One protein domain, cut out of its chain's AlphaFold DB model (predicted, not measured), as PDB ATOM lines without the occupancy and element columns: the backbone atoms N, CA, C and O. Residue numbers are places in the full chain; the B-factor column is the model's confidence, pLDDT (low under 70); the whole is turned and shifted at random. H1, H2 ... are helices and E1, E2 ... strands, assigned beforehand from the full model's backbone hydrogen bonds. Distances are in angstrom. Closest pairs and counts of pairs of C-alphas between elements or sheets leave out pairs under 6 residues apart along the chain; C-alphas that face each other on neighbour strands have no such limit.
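Overview. This is residues 147 to 240 of the 378 residues of an uncharacterized protein of Gluconobacter japonicus (UniProt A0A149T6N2). Two long helices, H1 and H3, run nearly parallel but shifted lengthwise, so that the later part of H1 and the earlier part of H3 share a small compact body with H2 and the strand hairpin E1 and E2, while their free ends stick out at opposite ends of the model. Residues 219 to 233 of H3 pack on the hairpin, chiefly on E1, while H2 crosses the later part of H1 steeply. The free ends, residues 147 to 160 of H1 and 234 to 240 of H3, make the length. The printed part has 94 residues, with three named helices and two named strands in the order H1, E1, E2, H2, H3; the two strands are antiparallel, and the class is mostly helix, with 66 helix residues and 11 strand residues. The whole is loose, with a radius of gyration of the C-alphas of 16.5 A, and spans 63 by 26 by 24 A.

Arrangement. Strands E1, residues 181 to 186, and E2, residues 194 to 198, form a hairpin, antiparallel at 156 degrees. N 185 and O 195 are 3.0 A apart and N 195 and O 185 are 2.8 A apart, both within hydrogen-bond range. Helix H3, residues 219 to 240, has 12 pairs of C-alphas within 8 A of E1, the closest being those of Val 184 and Ser 226, 4.7 A apart. The closest C-alphas of H3 and E2, those of Leu 194 and Arg 222, are 7.2 A apart. Helix H1, residues 147 to 177, is close to H3 but not clearly touching it, with the closest C-alphas, Ser 169 and Val 221, 7.6 A apart. H1 and H3 run the same way at a shallow tilt of 4 degrees. Helix H2, residues 204 to 216, touches H1 with the closest C-alphas, Gly 168 and Ala 213, 4.1 A apart; of H1, residues 164 to 175 alone touch H2. H1 and H2 run opposite ways at a steep tilt of 54 degrees. H2 and H3 are only just apart, at 8.2 A between their closest C-alphas. In H1, H2 and H3 every O i to N i+4 pair is within hydrogen-bond range.

Along the chain. H1 is 45.0 A from first to last C-alpha and begins at C-alpha 147, (355.440, 346.958, 285.084). E1 is 14.3 A long, beginning at C-alpha 181, (361.735, 337.267, 328.477), and E2 is 13.7 A. H2 is 18.5 A long. H3 is 31.7 A long and ends at C-alpha 240, (353.079, 335.695, 347.769).

Size, cuts and confidence. The C-alphas of Ile 147 and Gln 240 are the two farthest apart, at 63.7 A. Without the stretches that stand free, the body has 73 residues and spans 30 by 28 by 23 A. The printed part has no cut. The links H1 to E1, E2 to H2 and H2 to H3 are tight, and E1 to E2 is short. The mean pLDDT of the printed part is 91.4, and no printed residue is under 70.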
ATOM      1  N   ILE A 147     356.437 346.688 284.036       74.19
ATOM      2  CA  ILE A 147     355.440 346.958 285.084       74.19
ATOM      3  C   ILE A 147     354.971 345.650 285.735       74.19
ATOM      4  O   ILE A 147     354.759 345.621 286.947       74.19
ATOM      5  N   ALA A 148     354.794 344.582 284.955       74.62
ATOM      6  CA  ALA A 148     354.406 343.274 285.474       74.62
ATOM      7  C   ALA A 148     355.504 342.677 286.369       74.62
ATOM      8  O   ALA A 148     355.215 342.320 287.509       74.62
ATOM      9  N   GLU A 149     356.756 342.676 285.908       79.25
ATOM     10  CA  GLU A 149     357.920 342.234 286.688       79.25
ATOM     11  C   GLU A 149     358.078 343.035 287.983       79.25
ATOM     12  O   GLU A 149     358.304 342.471 289.053       79.25
ATOM     13  N   GLN A 150     357.904 344.359 287.920       79.38
ATOM     14  CA  GLN A 150     357.985 345.207 289.106       79.38
ATOM     15  C   GLN A 150     356.881 344.879 290.117       79.38
ATOM     16  O   GLN A 150     357.148 344.817 291.317       79.38
ATOM     17  N   LYS A 151     355.651 344.631 289.649       78.56
ATOM     18  CA  LYS A 151     354.540 344.215 290.517       78.56
ATOM     19  C   LYS A 151     354.809 342.863 291.167       78.56
ATOM     20  O   LYS A 151     354.551 342.718 292.359       78.56
ATOM     21  N   GLU A 152     355.325 341.899 290.413       80.19
ATOM     22  CA  GLU A 152     355.668 340.569 290.920       80.19
ATOM     23  C   GLU A 152     356.785 340.646 291.972       80.19
ATOM     24  O   GLU A 152     356.640 340.124 293.079       80.19
ATOM     25  N   ALA A 153     357.846 341.408 291.694       82.19
ATOM     26  CA  ALA A 153     358.923 341.651 292.649       82.19
ATOM     27  C   ALA A 153     358.425 342.347 293.929       82.19
ATOM     28  O   ALA A 153     358.850 342.005 295.036       82.19
ATOM     29  N   ASP A 154     357.514 343.313 293.806       85.75
ATOM     30  CA  ASP A 154     356.936 344.003 294.959       85.75
ATOM     31  C   ASP A 154     356.007 343.099 295.783       85.75
ATOM     32  O   ASP A 154     355.996 343.205 297.014       85.75
ATOM     33  N   LEU A 155     355.261 342.191 295.146       84.50
ATOM     34  CA  LEU A 155     354.470 341.169 295.839       84.50
ATOM     35  C   LEU A 155     355.374 340.217 296.623       84.50
ATOM     36  O   LEU A 155     355.176 340.058 297.829       84.50
ATOM     37  N   LEU A 156     356.429 339.695 295.994       88.56
ATOM     38  CA  LEU A 156     357.377 338.795 296.649       88.56
ATOM     39  C   LEU A 156     358.051 339.460 297.861       88.56
ATOM     40  O   LEU A 156     358.139 338.872 298.940       88.56
ATOM     41  N   ARG A 157     358.463 340.731 297.736       88.75
ATOM     42  CA  ARG A 157     359.014 341.498 298.870       88.75
ATOM     43  C   ARG A 157     358.008 341.659 300.009       88.75
ATOM     44  O   ARG A 157     358.395 341.617 301.180       88.75
ATOM     45  N   ARG A 158     356.726 341.878 299.699       87.69
ATOM     46  CA  ARG A 158     355.665 341.990 300.717       87.69
ATOM     47  C   ARG A 158     355.458 340.669 301.445       87.69
ATOM     48  O   ARG A 158     355.339 340.686 302.669       87.69
ATOM     49  N   GLU A 159     355.465 339.554 300.727       89.19
ATOM     50  CA  GLU A 159     355.331 338.215 301.305       89.19
ATOM     51  C   GLU A 159     356.511 337.865 302.208       89.19
ATOM     52  O   GLU A 159     356.299 337.492 303.362       89.19
ATOM     53  N   GLN A 160     357.743 338.090 301.745       90.31
ATOM     54  CA  GLN A 160     358.954 337.891 302.549       90.31
ATOM     55  C   GLN A 160     358.920 338.726 303.833       90.31
ATOM     56  O   GLN A 160     359.209 338.228 304.923       90.31
ATOM     57  N   LYS A 161     358.499 339.993 303.739       89.75
ATOM     58  CA  LYS A 161     358.344 340.858 304.914       89.75
ATOM     59  C   LYS A 161     357.266 340.335 305.865       89.75
ATOM     60  O   LYS A 161     357.473 340.350 307.077       89.75
ATOM     61  N   ALA A 162     356.127 339.880 305.344       89.50
ATOM     62  CA  ALA A 162     355.054 339.313 306.158       89.50
ATOM     63  C   ALA A 162     355.500 338.023 306.863       89.50
ATOM     64  O   ALA A 162     355.197 337.828 308.041       89.50
ATOM     65  N   GLN A 163     356.261 337.172 306.174       92.38
ATOM     66  CA  GLN A 163     356.841 335.965 306.747       92.38
ATOM     67  C   GLN A 163     357.833 336.292 307.868       92.38
ATOM     68  O   GLN A 163     357.654 335.790 308.976       92.38
ATOM     69  N   ALA A 164     358.778 337.207 307.641       91.38
ATOM     70  CA  ALA A 164     359.729 337.634 308.667       91.38
ATOM     71  C   ALA A 164     359.031 338.220 309.911       91.38
ATOM     72  O   ALA A 164     359.441 337.969 311.043       91.38
ATOM     73  N   VAL A 165     357.938 338.972 309.723       92.62
ATOM     74  CA  VAL A 165     357.111 339.487 310.829       92.62
ATOM     75  C   VAL A 165     356.458 338.352 311.618       92.62
ATOM     76  O   VAL A 165     356.466 338.392 312.852       92.62
ATOM     77  N   ARG A 166     355.905 337.337 310.940       92.50
ATOM     78  CA  ARG A 166     355.314 336.161 311.599       92.50
ATOM     79  C   ARG A 166     356.364 335.390 312.388       92.50
ATOM     80  O   ARG A 166     356.175 335.181 313.584       92.50
ATOM     81  N   GLU A 167     357.469 335.022 311.752       93.81
ATOM     82  CA  GLU A 167     358.554 334.254 312.370       93.81
ATOM     83  C   GLU A 167     359.149 334.995 313.571       93.81
ATOM     84  O   GLU A 167     359.214 334.433 314.664       93.81
ATOM     85  N   GLY A 168     359.460 336.288 313.421       92.88
ATOM     86  CA  GLY A 168     359.950 337.119 314.522       92.88
ATOM     87  C   GLY A 168     358.955 337.217 315.684       92.88
ATOM     88  O   GLY A 168     359.338 337.074 316.847       92.88
ATOM     89  N   SER A 169     357.659 337.379 315.393       93.88
ATOM     90  CA  SER A 169     356.616 337.415 316.431       93.88
ATOM     91  C   SER A 169     356.501 336.085 317.175       93.88
ATOM     92  O   SER A 169     356.409 336.073 318.403       93.88
ATOM     93  N   HIS A 170     356.529 334.966 316.444       94.69
ATOM     94  CA  HIS A 170     356.476 333.623 317.017       94.69
ATOM     95  C   HIS A 170     357.699 333.327 317.881       94.69
ATOM     96  O   HIS A 170     357.539 332.852 319.006       94.69
ATOM     97  N   GLN A 171     358.898 333.649 317.394       95.19
ATOM     98  CA  GLN A 171     360.142 333.471 318.136       95.19
ATOM     99  C   GLN A 171     360.128 334.275 319.440       95.19
ATOM    100  O   GLN A 171     360.445 333.737 320.501       95.19
ATOM    101  N   PHE A 172     359.702 335.542 319.390       96.56
ATOM    102  CA  PHE A 172     359.637 336.379 320.585       96.56
ATOM    103  C   PHE A 172     358.587 335.874 321.588       96.56
ATOM    104  O   PHE A 172     358.860 335.785 322.784       96.56
ATOM    105  N   ALA A 173     357.394 335.497 321.115       94.38
ATOM    106  CA  ALA A 173     356.350 334.941 321.974       94.38
ATOM    107  C   ALA A 173     356.766 333.599 322.602       94.38
ATOM    108  O   ALA A 173     356.440 333.332 323.757       94.38
ATOM    109  N   ALA A 174     357.512 332.765 321.872       95.25
ATOM    110  CA  ALA A 174     358.071 331.527 322.403       95.25
ATOM    111  C   ALA A 174     359.096 331.801 323.514       95.25
ATOM    112  O   ALA A 174     358.992 331.200 324.579       95.25
ATOM    113  N   ALA A 175     360.008 332.757 323.313       95.75
ATOM    114  CA  ALA A 175     360.971 333.171 324.336       95.75
ATOM    115  C   ALA A 175     360.287 333.756 325.587       95.75
ATOM    116  O   ALA A 175     360.722 333.515 326.712       95.75
ATOM    117  N   PHE A 176     359.178 334.480 325.410       95.50
ATOM    118  CA  PHE A 176     358.349 334.939 326.524       95.50
ATOM    119  C   PHE A 176     357.745 333.773 327.315       95.50
ATOM    120  O   PHE A 176     357.878 333.729 328.534       95.50
ATOM    121  N   ARG A 177     357.161 332.776 326.637       93.50
ATOM    122  CA  ARG A 177     356.631 331.573 327.304       93.50
ATOM    123  C   ARG A 177     357.710 330.732 327.985       93.50
ATOM    124  O   ARG A 177     357.442 330.148 329.026       93.50
ATOM    125  N   ALA A 178     358.910 330.675 327.414       93.75
ATOM    126  CA  ALA A 178     360.042 329.942 327.976       93.75
ATOM    127  C   ALA A 178     360.687 330.644 329.191       93.75
ATOM    128  O   ALA A 178     361.625 330.111 329.775       93.75
ATOM    129  N   GLY A 179     360.229 331.847 329.562       92.75
ATOM    130  CA  GLY A 179     360.798 332.624 330.668       92.75
ATOM    131  C   GLY A 179     362.126 333.319 330.338       92.75
ATOM    132  O   GLY A 179     362.716 333.971 331.203       92.75
ATOM    133  N   GLU A 180     362.587 333.240 329.085       94.56
ATOM    134  CA  GLU A 180     363.749 333.990 328.595       94.56
ATOM    135  C   GLU A 180     363.478 335.504 328.645       94.56
ATOM    136  O   GLU A 180     364.346 336.296 329.032       94.56
ATOM    137  N   VAL A 181     362.252 335.906 328.290       95.75
ATOM    138  CA  VAL A 181     361.735 337.267 328.477       95.75
ATOM    139  C   VAL A 181     360.870 337.283 329.731       95.75
ATOM    140  O   VAL A 181     359.767 336.751 329.738       95.75
ATOM    141  N   ARG A 182     361.359 337.928 330.793       93.19
ATOM    142  CA  ARG A 182     360.685 337.959 332.102       93.19
ATOM    143  C   ARG A 182     359.537 338.950 332.160       93.19
ATOM    144  O   ARG A 182     358.596 338.772 332.923       93.19
ATOM    145  N   LYS A 183     359.658 340.046 331.415       94.31
ATOM    146  CA  LYS A 183     358.694 341.140 331.467       94.31
ATOM    147  C   LYS A 183     358.574 341.818 330.115       94.31
ATOM    148  O   LYS A 183     359.582 342.038 329.442       94.31
ATOM    149  N   VAL A 184     357.355 342.217 329.777       95.88
ATOM    150  CA  VAL A 184     357.043 343.150 328.690       95.88
ATOM    151  C   VAL A 184     356.169 344.258 329.263       95.88
ATOM    152  O   VAL A 184     355.240 343.990 330.017       95.88
ATOM    153  N   GLY A 185     356.487 345.513 328.966       94.62
ATOM    154  CA  GLY A 185     355.788 346.641 329.577       94.62
ATOM    155  C   GLY A 185     356.390 348.002 329.243       94.62
ATOM    156  O   GLY A 185     357.401 348.066 328.541       94.62
ATOM    157  N   PRO A 186     355.788 349.094 329.738       92.75
ATOM    158  CA  PRO A 186     356.250 350.455 329.487       92.75
ATOM    159  C   PRO A 186     357.715 350.644 329.878       92.75
ATOM    160  O   PRO A 186     358.131 350.280 330.982       92.75
ATOM    161  N   SER A 187     358.513 351.210 328.977       89.56
ATOM    162  CA  SER A 187     359.903 351.542 329.271       89.56
ATOM    163  C   SER A 187     359.969 352.644 330.325       89.56
ATOM    164  O   SER A 187     359.344 353.690 330.175       89.56
ATOM    165  N   ALA A 188     360.807 352.463 331.347       84.81
ATOM    166  CA  ALA A 188     361.035 353.486 332.371       84.81
ATOM    167  C   ALA A 188     361.607 354.796 331.791       84.81
ATOM    168  O   ALA A 188     361.413 355.860 332.364       84.81
ATOM    169  N   LYS A 189     362.310 354.720 330.649       86.31
ATOM    170  CA  LYS A 189     362.876 355.891 329.959       86.31
ATOM    171  C   LYS A 189     361.885 356.554 329.000       86.31
ATOM    172  O   LYS A 189     362.025 357.735 328.716       86.31
ATOM    173  N   VAL A 190     360.941 355.785 328.451       88.75
ATOM    174  CA  VAL A 190     359.955 356.254 327.464       88.75
ATOM    175  C   VAL A 190     358.629 355.533 327.732       88.75
ATOM    176  O   VAL A 190     358.411 354.463 327.158       88.75
ATOM    177  N   PRO A 191     357.757 356.080 328.597       84.81
ATOM    178  CA  PRO A 191     356.529 355.405 329.032       84.81
ATOM    179  C   PRO A 191     355.605 354.993 327.878       84.81
ATOM    180  O   PRO A 191     355.004 353.923 327.922       84.81
ATOM    181  N   ASP A 192     355.582 355.771 326.793       87.38
ATOM    182  CA  ASP A 192     354.753 355.501 325.609       87.38
ATOM    183  C   ASP A 192     355.267 354.344 324.735       87.38
ATOM    184  O   ASP A 192     354.631 353.956 323.754       87.38
ATOM    185  N   ARG A 193     356.442 353.782 325.046       90.38
ATOM    186  CA  ARG A 193     357.028 352.665 324.300       90.38
ATOM    187  C   ARG A 193     357.121 351.428 325.171       90.38
ATOM    188  O   ARG A 193     357.731 351.437 326.237       90.38
ATOM    189  N   LEU A 194     356.606 350.320 324.647       93.62
ATOM    190  CA  LEU A 194     356.817 349.011 325.249       93.62
ATOM    191  C   LEU A 194     358.275 348.577 325.061       93.62
ATOM    192  O   LEU A 194     358.816 348.593 323.950       93.62
ATOM    193  N   GLY A 195     358.893 348.188 326.167       93.81
ATOM    194  CA  GLY A 195     360.164 347.489 326.232       93.81
ATOM    195  C   GLY A 195     359.983 346.078 326.781       93.81
ATOM    196  O   GLY A 195     358.878 345.650 327.127       93.81
ATOM    197  N   TRP A 196     361.093 345.357 326.863       95.56
ATOM    198  CA  TRP A 196     361.142 344.022 327.436       95.56
ATOM    199  C   TRP A 196     362.398 343.854 328.288       95.56
ATOM    200  O   TRP A 196     363.384 344.573 328.107       95.56
ATOM    201  N   TRP A 197     362.351 342.910 329.223       94.88
ATOM    202  CA  TRP A 197     363.458 342.592 330.121       94.88
ATOM    203  C   TRP A 197     363.781 341.104 330.031       94.88
ATOM    204  O   TRP A 197     362.889 340.262 330.156       94.88
ATOM    205  N   SER A 198     365.053 340.786 329.800       93.69
ATOM    206  CA  SER A 198     365.546 339.412 329.703       93.69
ATOM    207  C   SER A 198     365.805 338.795 331.076       93.69
ATOM    208  O   SER A 198     365.929 339.494 332.086       93.69
ATOM    209  N   ALA A 199     365.993 337.478 331.106       91.12
ATOM    210  CA  ALA A 199     366.682 336.816 332.206       91.12
ATOM    211  C   ALA A 199     368.108 337.374 332.412       91.12
ATOM    212  O   ALA A 199     368.722 337.897 331.472       91.12
ATOM    213  N   LYS A 200     368.618 337.281 333.653       87.62
ATOM    214  CA  LYS A 200     369.951 337.790 334.035       87.62
ATOM    215  C   LYS A 200     371.077 337.106 333.248       87.62
ATOM    216  O   LYS A 200     371.974 337.798 332.782       87.62
ATOM    217  N   ASP A 201     370.954 335.804 333.011       91.50
ATOM    218  CA  ASP A 201     372.032 334.967 332.463       91.50
ATOM    219  C   ASP A 201     371.890 334.693 330.952       91.50
ATOM    220  O   ASP A 201     372.400 333.708 330.427       91.50
ATOM    221  N   MET A 202     371.170 335.557 330.227       95.00
ATOM    222  CA  MET A 202     370.963 335.405 328.782       95.00
ATOM    223  C   MET A 202     372.231 335.771 327.982       95.00
ATOM    224  O   MET A 202     372.705 336.905 328.119       95.00
ATOM    225  N   PRO A 203     372.728 334.889 327.085       95.81
ATOM    226  CA  PRO A 203     373.846 335.200 326.190       95.81
ATOM    227  C   PRO A 203     373.562 336.410 325.285       95.81
ATOM    228  O   PRO A 203     372.441 336.568 324.798       95.81
ATOM    229  N   GLU A 204     374.570 337.240 324.990       95.06
ATOM    230  CA  GLU A 204     374.370 338.459 324.175       95.06
ATOM    231  C   GLU A 204     373.904 338.142 322.747       95.06
ATOM    232  O   GLU A 204     373.042 338.843 322.224       95.06
ATOM    233  N   ALA A 205     374.389 337.048 322.146       94.94
ATOM    234  CA  ALA A 205     373.927 336.598 320.830       94.94
ATOM    235  C   ALA A 205     372.408 336.358 320.823       94.94
ATOM    236  O   ALA A 205     371.684 336.908 319.992       94.94
ATOM    237  N   ARG A 206     371.903 335.639 321.833       95.94
ATOM    238  CA  ARG A 206     370.468 335.392 322.003       95.94
ATOM    239  C   ARG A 206     369.693 336.679 322.285       95.94
ATOM    240  O   ARG A 206     368.578 336.862 321.799       95.94
ATOM    241  N   ARG A 207     370.277 337.604 323.048       95.50
ATOM    242  CA  ARG A 207     369.669 338.911 323.317       95.50
ATOM    243  C   ARG A 207     369.493 339.727 322.035       95.50
ATOM    244  O   ARG A 207     368.448 340.357 321.873       95.50
ATOM    245  N   GLU A 208     370.466 339.708 321.125       95.88
ATOM    246  CA  GLU A 208     370.379 340.420 319.844       95.88
ATOM    247  C   GLU A 208     369.365 339.779 318.883       95.88
ATOM    248  O   GLU A 208     368.583 340.495 318.246       95.88
ATOM    249  N   GLU A 209     369.281 338.445 318.852       95.38
ATOM    250  CA  GLU A 209     368.205 337.733 318.148       95.38
ATOM    251  C   GLU A 209     366.827 338.194 318.637       95.38
ATOM    252  O   GLU A 209     365.976 338.590 317.839       95.38
ATOM    253  N   LEU A 210     366.614 338.226 319.957       96.69
ATOM    254  CA  LEU A 210     365.344 338.662 320.537       96.69
ATOM    255  C   LEU A 210     365.078 340.157 320.332       96.69
ATOM    256  O   LEU A 210     363.921 340.545 320.181       96.69
ATOM    257  N   ARG A 211     366.108 341.013 320.269       96.25
ATOM    258  CA  ARG A 211     365.940 342.423 319.866       96.25
ATOM    259  C   ARG A 211     365.454 342.530 318.423       96.25
ATOM    260  O   ARG A 211     364.574 343.347 318.146       96.25
ATOM    261  N   THR A 212     365.998 341.717 317.524       95.44
ATOM    262  CA  THR A 212     365.592 341.682 316.113       95.44
ATOM    263  C   THR A 212     364.161 341.170 315.980       95.44
ATOM    264  O   THR A 212     363.324 341.851 315.386       95.44
ATOM    265  N   ALA A 213     363.843 340.055 316.640       95.56
ATOM    266  CA  ALA A 213     362.495 339.510 316.721       95.56
ATOM    267  C   ALA A 213     361.506 340.546 317.285       95.56
ATOM    268  O   ALA A 213     360.490 340.832 316.657       95.56
ATOM    269  N   TRP A 214     361.852 341.220 318.391       95.94
ATOM    270  CA  TRP A 214     361.034 342.279 318.989       95.94
ATOM    271  C   TRP A 214     360.725 343.405 318.005       95.94
ATOM    272  O   TRP A 214     359.576 343.839 317.930       95.94
ATOM    273  N   ARG A 215     361.722 343.874 317.236       95.00
ATOM    274  CA  ARG A 215     361.545 344.932 316.221       95.00
ATOM    275  C   ARG A 215     360.573 344.517 315.118       95.00
ATOM    276  O   ARG A 215     359.829 345.375 314.646       95.00
ATOM    277  N   LEU A 216     360.554 343.235 314.759       94.00
ATOM    278  CA  LEU A 216     359.632 342.664 313.777       94.00
ATOM    279  C   LEU A 216     358.227 342.424 314.349       94.00
ATOM    280  O   LEU A 216     357.255 342.510 313.603       94.00
ATOM    281  N   THR A 217     358.095 342.195 315.660       94.12
ATOM    282  CA  THR A 217     356.801 341.960 316.316       94.12
ATOM    283  C   THR A 217     355.862 343.170 316.180       94.12
ATOM    284  O   THR A 217     356.221 344.261 316.629       94.12
ATOM    285  N   PRO A 218     354.640 343.025 315.634       94.69
ATOM    286  CA  PRO A 218     353.686 344.125 315.494       94.69
ATOM    287  C   PRO A 218     353.203 344.688 316.834       94.69
ATOM    288  O   PRO A 218     353.073 343.965 317.823       94.69
ATOM    289  N   ALA A 219     352.852 345.977 316.856       94.00
ATOM    290  CA  ALA A 219     352.379 346.664 318.061       94.00
ATOM    291  C   ALA A 219     351.194 345.971 318.777       94.00
ATOM    292  O   ALA A 219     351.256 345.874 320.004       94.00
ATOM    293  N   PRO A 220     350.173 345.421 318.081       94.62
ATOM    294  CA  PRO A 220     349.095 344.683 318.745       94.62
ATOM    295  C   PRO A 220     349.594 343.463 319.527       94.62
ATOM    296  O   PRO A 220     349.202 343.263 320.672       94.62
ATOM    297  N   VAL A 221     350.527 342.693 318.956       93.25
ATOM    298  CA  VAL A 221     351.118 341.520 319.624       93.25
ATOM    299  C   VAL A 221     351.941 341.952 320.837       93.25
ATOM    300  O   VAL A 221     351.827 341.361 321.907       93.25
ATOM    301  N   ARG A 222     352.726 343.032 320.711       95.62
ATOM    302  CA  ARG A 222     353.486 343.598 321.840       95.62
ATOM    303  C   ARG A 222     352.568 344.027 322.989       95.62
ATOM    304  O   ARG A 222     352.920 343.817 324.146       95.62
ATOM    305  N   LYS A 223     351.403 344.605 322.675       94.94
ATOM    306  CA  LYS A 223     350.397 345.010 323.663       94.94
ATOM    307  C   LYS A 223     349.834 343.801 324.413       94.94
ATOM    308  O   LYS A 223     349.869 343.803 325.638       94.94
ATOM    309  N   VAL A 224     349.439 342.747 323.697       95.44
ATOM    310  CA  VAL A 224     348.965 341.494 324.314       95.44
ATOM    311  C   VAL A 224     350.035 340.895 325.231       95.44
ATOM    312  O   VAL A 224     349.745 340.548 326.370       95.44
ATOM    313  N   LEU A 225     351.296 340.832 324.787       95.12
ATOM    314  CA  LEU A 225     352.394 340.340 325.631       95.12
ATOM    315  C   LEU A 225     352.590 341.193 326.894       95.12
ATOM    316  O   LEU A 225     352.879 340.653 327.959       95.12
ATOM    317  N   SER A 226     352.409 342.512 326.797       96.25
ATOM    318  CA  SER A 226     352.452 343.407 327.957       96.25
ATOM    319  C   SER A 226     351.303 343.155 328.936       96.25
ATOM    320  O   SER A 226     351.519 343.209 330.144       96.25
ATOM    321  N   GLU A 227     350.094 342.904 328.441       95.19
ATOM    322  CA  GLU A 227     348.922 342.597 329.269       95.19
ATOM    323  C   GLU A 227     349.104 341.256 329.990       95.19
ATOM    324  O   GLU A 227     348.945 341.186 331.207       95.19
ATOM    325  N   VAL A 228     349.551 340.224 329.264       94.56
ATOM    326  CA  VAL A 228     349.875 338.908 329.837       94.56
ATOM    327  C   VAL A 228     350.989 339.025 330.878       94.56
ATOM    328  O   VAL A 228     350.885 338.444 331.955       94.56
ATOM    329  N   SER A 229     352.035 339.812 330.604       94.38
ATOM    330  CA  SER A 229     353.127 340.046 331.556       94.38
ATOM    331  C   SER A 229     352.647 340.720 332.843       94.38
ATOM    332  O   SER A 229     353.105 340.348 333.923       94.38
ATOM    333  N   SER A 230     351.742 341.696 332.747       91.44
ATOM    334  CA  SER A 230     351.156 342.361 333.916       91.44
ATOM    335  C   SER A 230     350.257 341.416 334.716       91.44
ATOM    336  O   SER A 230     350.334 341.395 335.942       91.44
ATOM    337  N   ALA A 231     349.450 340.596 334.036       91.88
ATOM    338  CA  ALA A 231     348.583 339.613 334.681       91.88
ATOM    339  C   ALA A 231     349.386 338.530 335.419       91.88
ATOM    340  O   ALA A 231     349.072 338.215 336.564       91.88
ATOM    341  N   ALA A 232     350.453 338.007 334.804       90.06
ATOM    342  CA  ALA A 232     351.332 337.021 335.434       90.06
ATOM    343  C   ALA A 232     351.945 337.555 336.737       90.06
ATOM    344  O   ALA A 232     351.952 336.861 337.751       90.06
ATOM    345  N   ARG A 233     352.377 338.821 336.736       89.94
ATOM    346  CA  ARG A 233     352.905 339.479 337.931       89.94
ATOM    347  C   ARG A 233     351.848 339.647 339.024       89.94
ATOM    348  O   ARG A 233     352.140 339.385 340.182       89.94
ATOM    349  N   ALA A 234     350.625 340.036 338.665       89.38
ATOM    350  CA  ALA A 234     349.536 340.153 339.634       89.38
ATOM    351  C   ALA A 234     349.193 338.801 340.289       89.38
ATOM    352  O   ALA A 234     348.870 338.749 341.475       89.38
ATOM    353  N   VAL A 235     349.289 337.697 339.537       90.31
ATOM    354  CA  VAL A 235     349.123 336.338 340.078       90.31
ATOM    355  C   VAL A 235     350.261 335.979 341.034       90.31
ATOM    356  O   VAL A 235     349.994 335.436 342.103       90.31
ATOM    357  N   GLU A 236     351.508 336.299 340.686       88.31
ATOM    358  CA  GLU A 236     352.670 336.064 341.551       88.31
ATOM    359  C   GLU A 236     352.578 336.860 342.862       88.31
ATOM    360  O   GLU A 236     352.730 336.286 343.937       88.31
ATOM    361  N   GLU A 237     352.239 338.150 342.786       89.69
ATOM    362  CA  GLU A 237     352.039 339.017 343.956       89.69
ATOM    363  C   GLU A 237     350.899 338.499 344.847       89.69
ATOM    364  O   GLU A 237     351.037 338.448 346.069       89.69
ATOM    365  N   ARG A 238     349.791 338.034 344.251       88.00
ATOM    366  CA  ARG A 238     348.693 337.409 345.002       88.00
ATOM    367  C   ARG A 238     349.116 336.099 345.666       88.00
ATOM    368  O   ARG A 238     348.702 335.844 346.789       88.00
ATOM    369  N   SER A 239     349.906 335.272 344.982       84.62
ATOM    370  CA  SER A 239     350.432 334.020 345.536       84.62
ATOM    371  C   SER A 239     351.324 334.293 346.749       84.62
ATOM    372  O   SER A 239     351.129 333.695 347.801       84.62
ATOM    373  N   GLN A 240     352.232 335.270 346.649       83.88
ATOM    374  CA  GLN A 240     353.079 335.695 347.769       83.88
ATOM    375  C   GLN A 240     352.248 336.233 348.942       83.88
ATOM    376  O   GLN A 240     352.476 335.842 350.082       83.88
TER     377      GLN A 240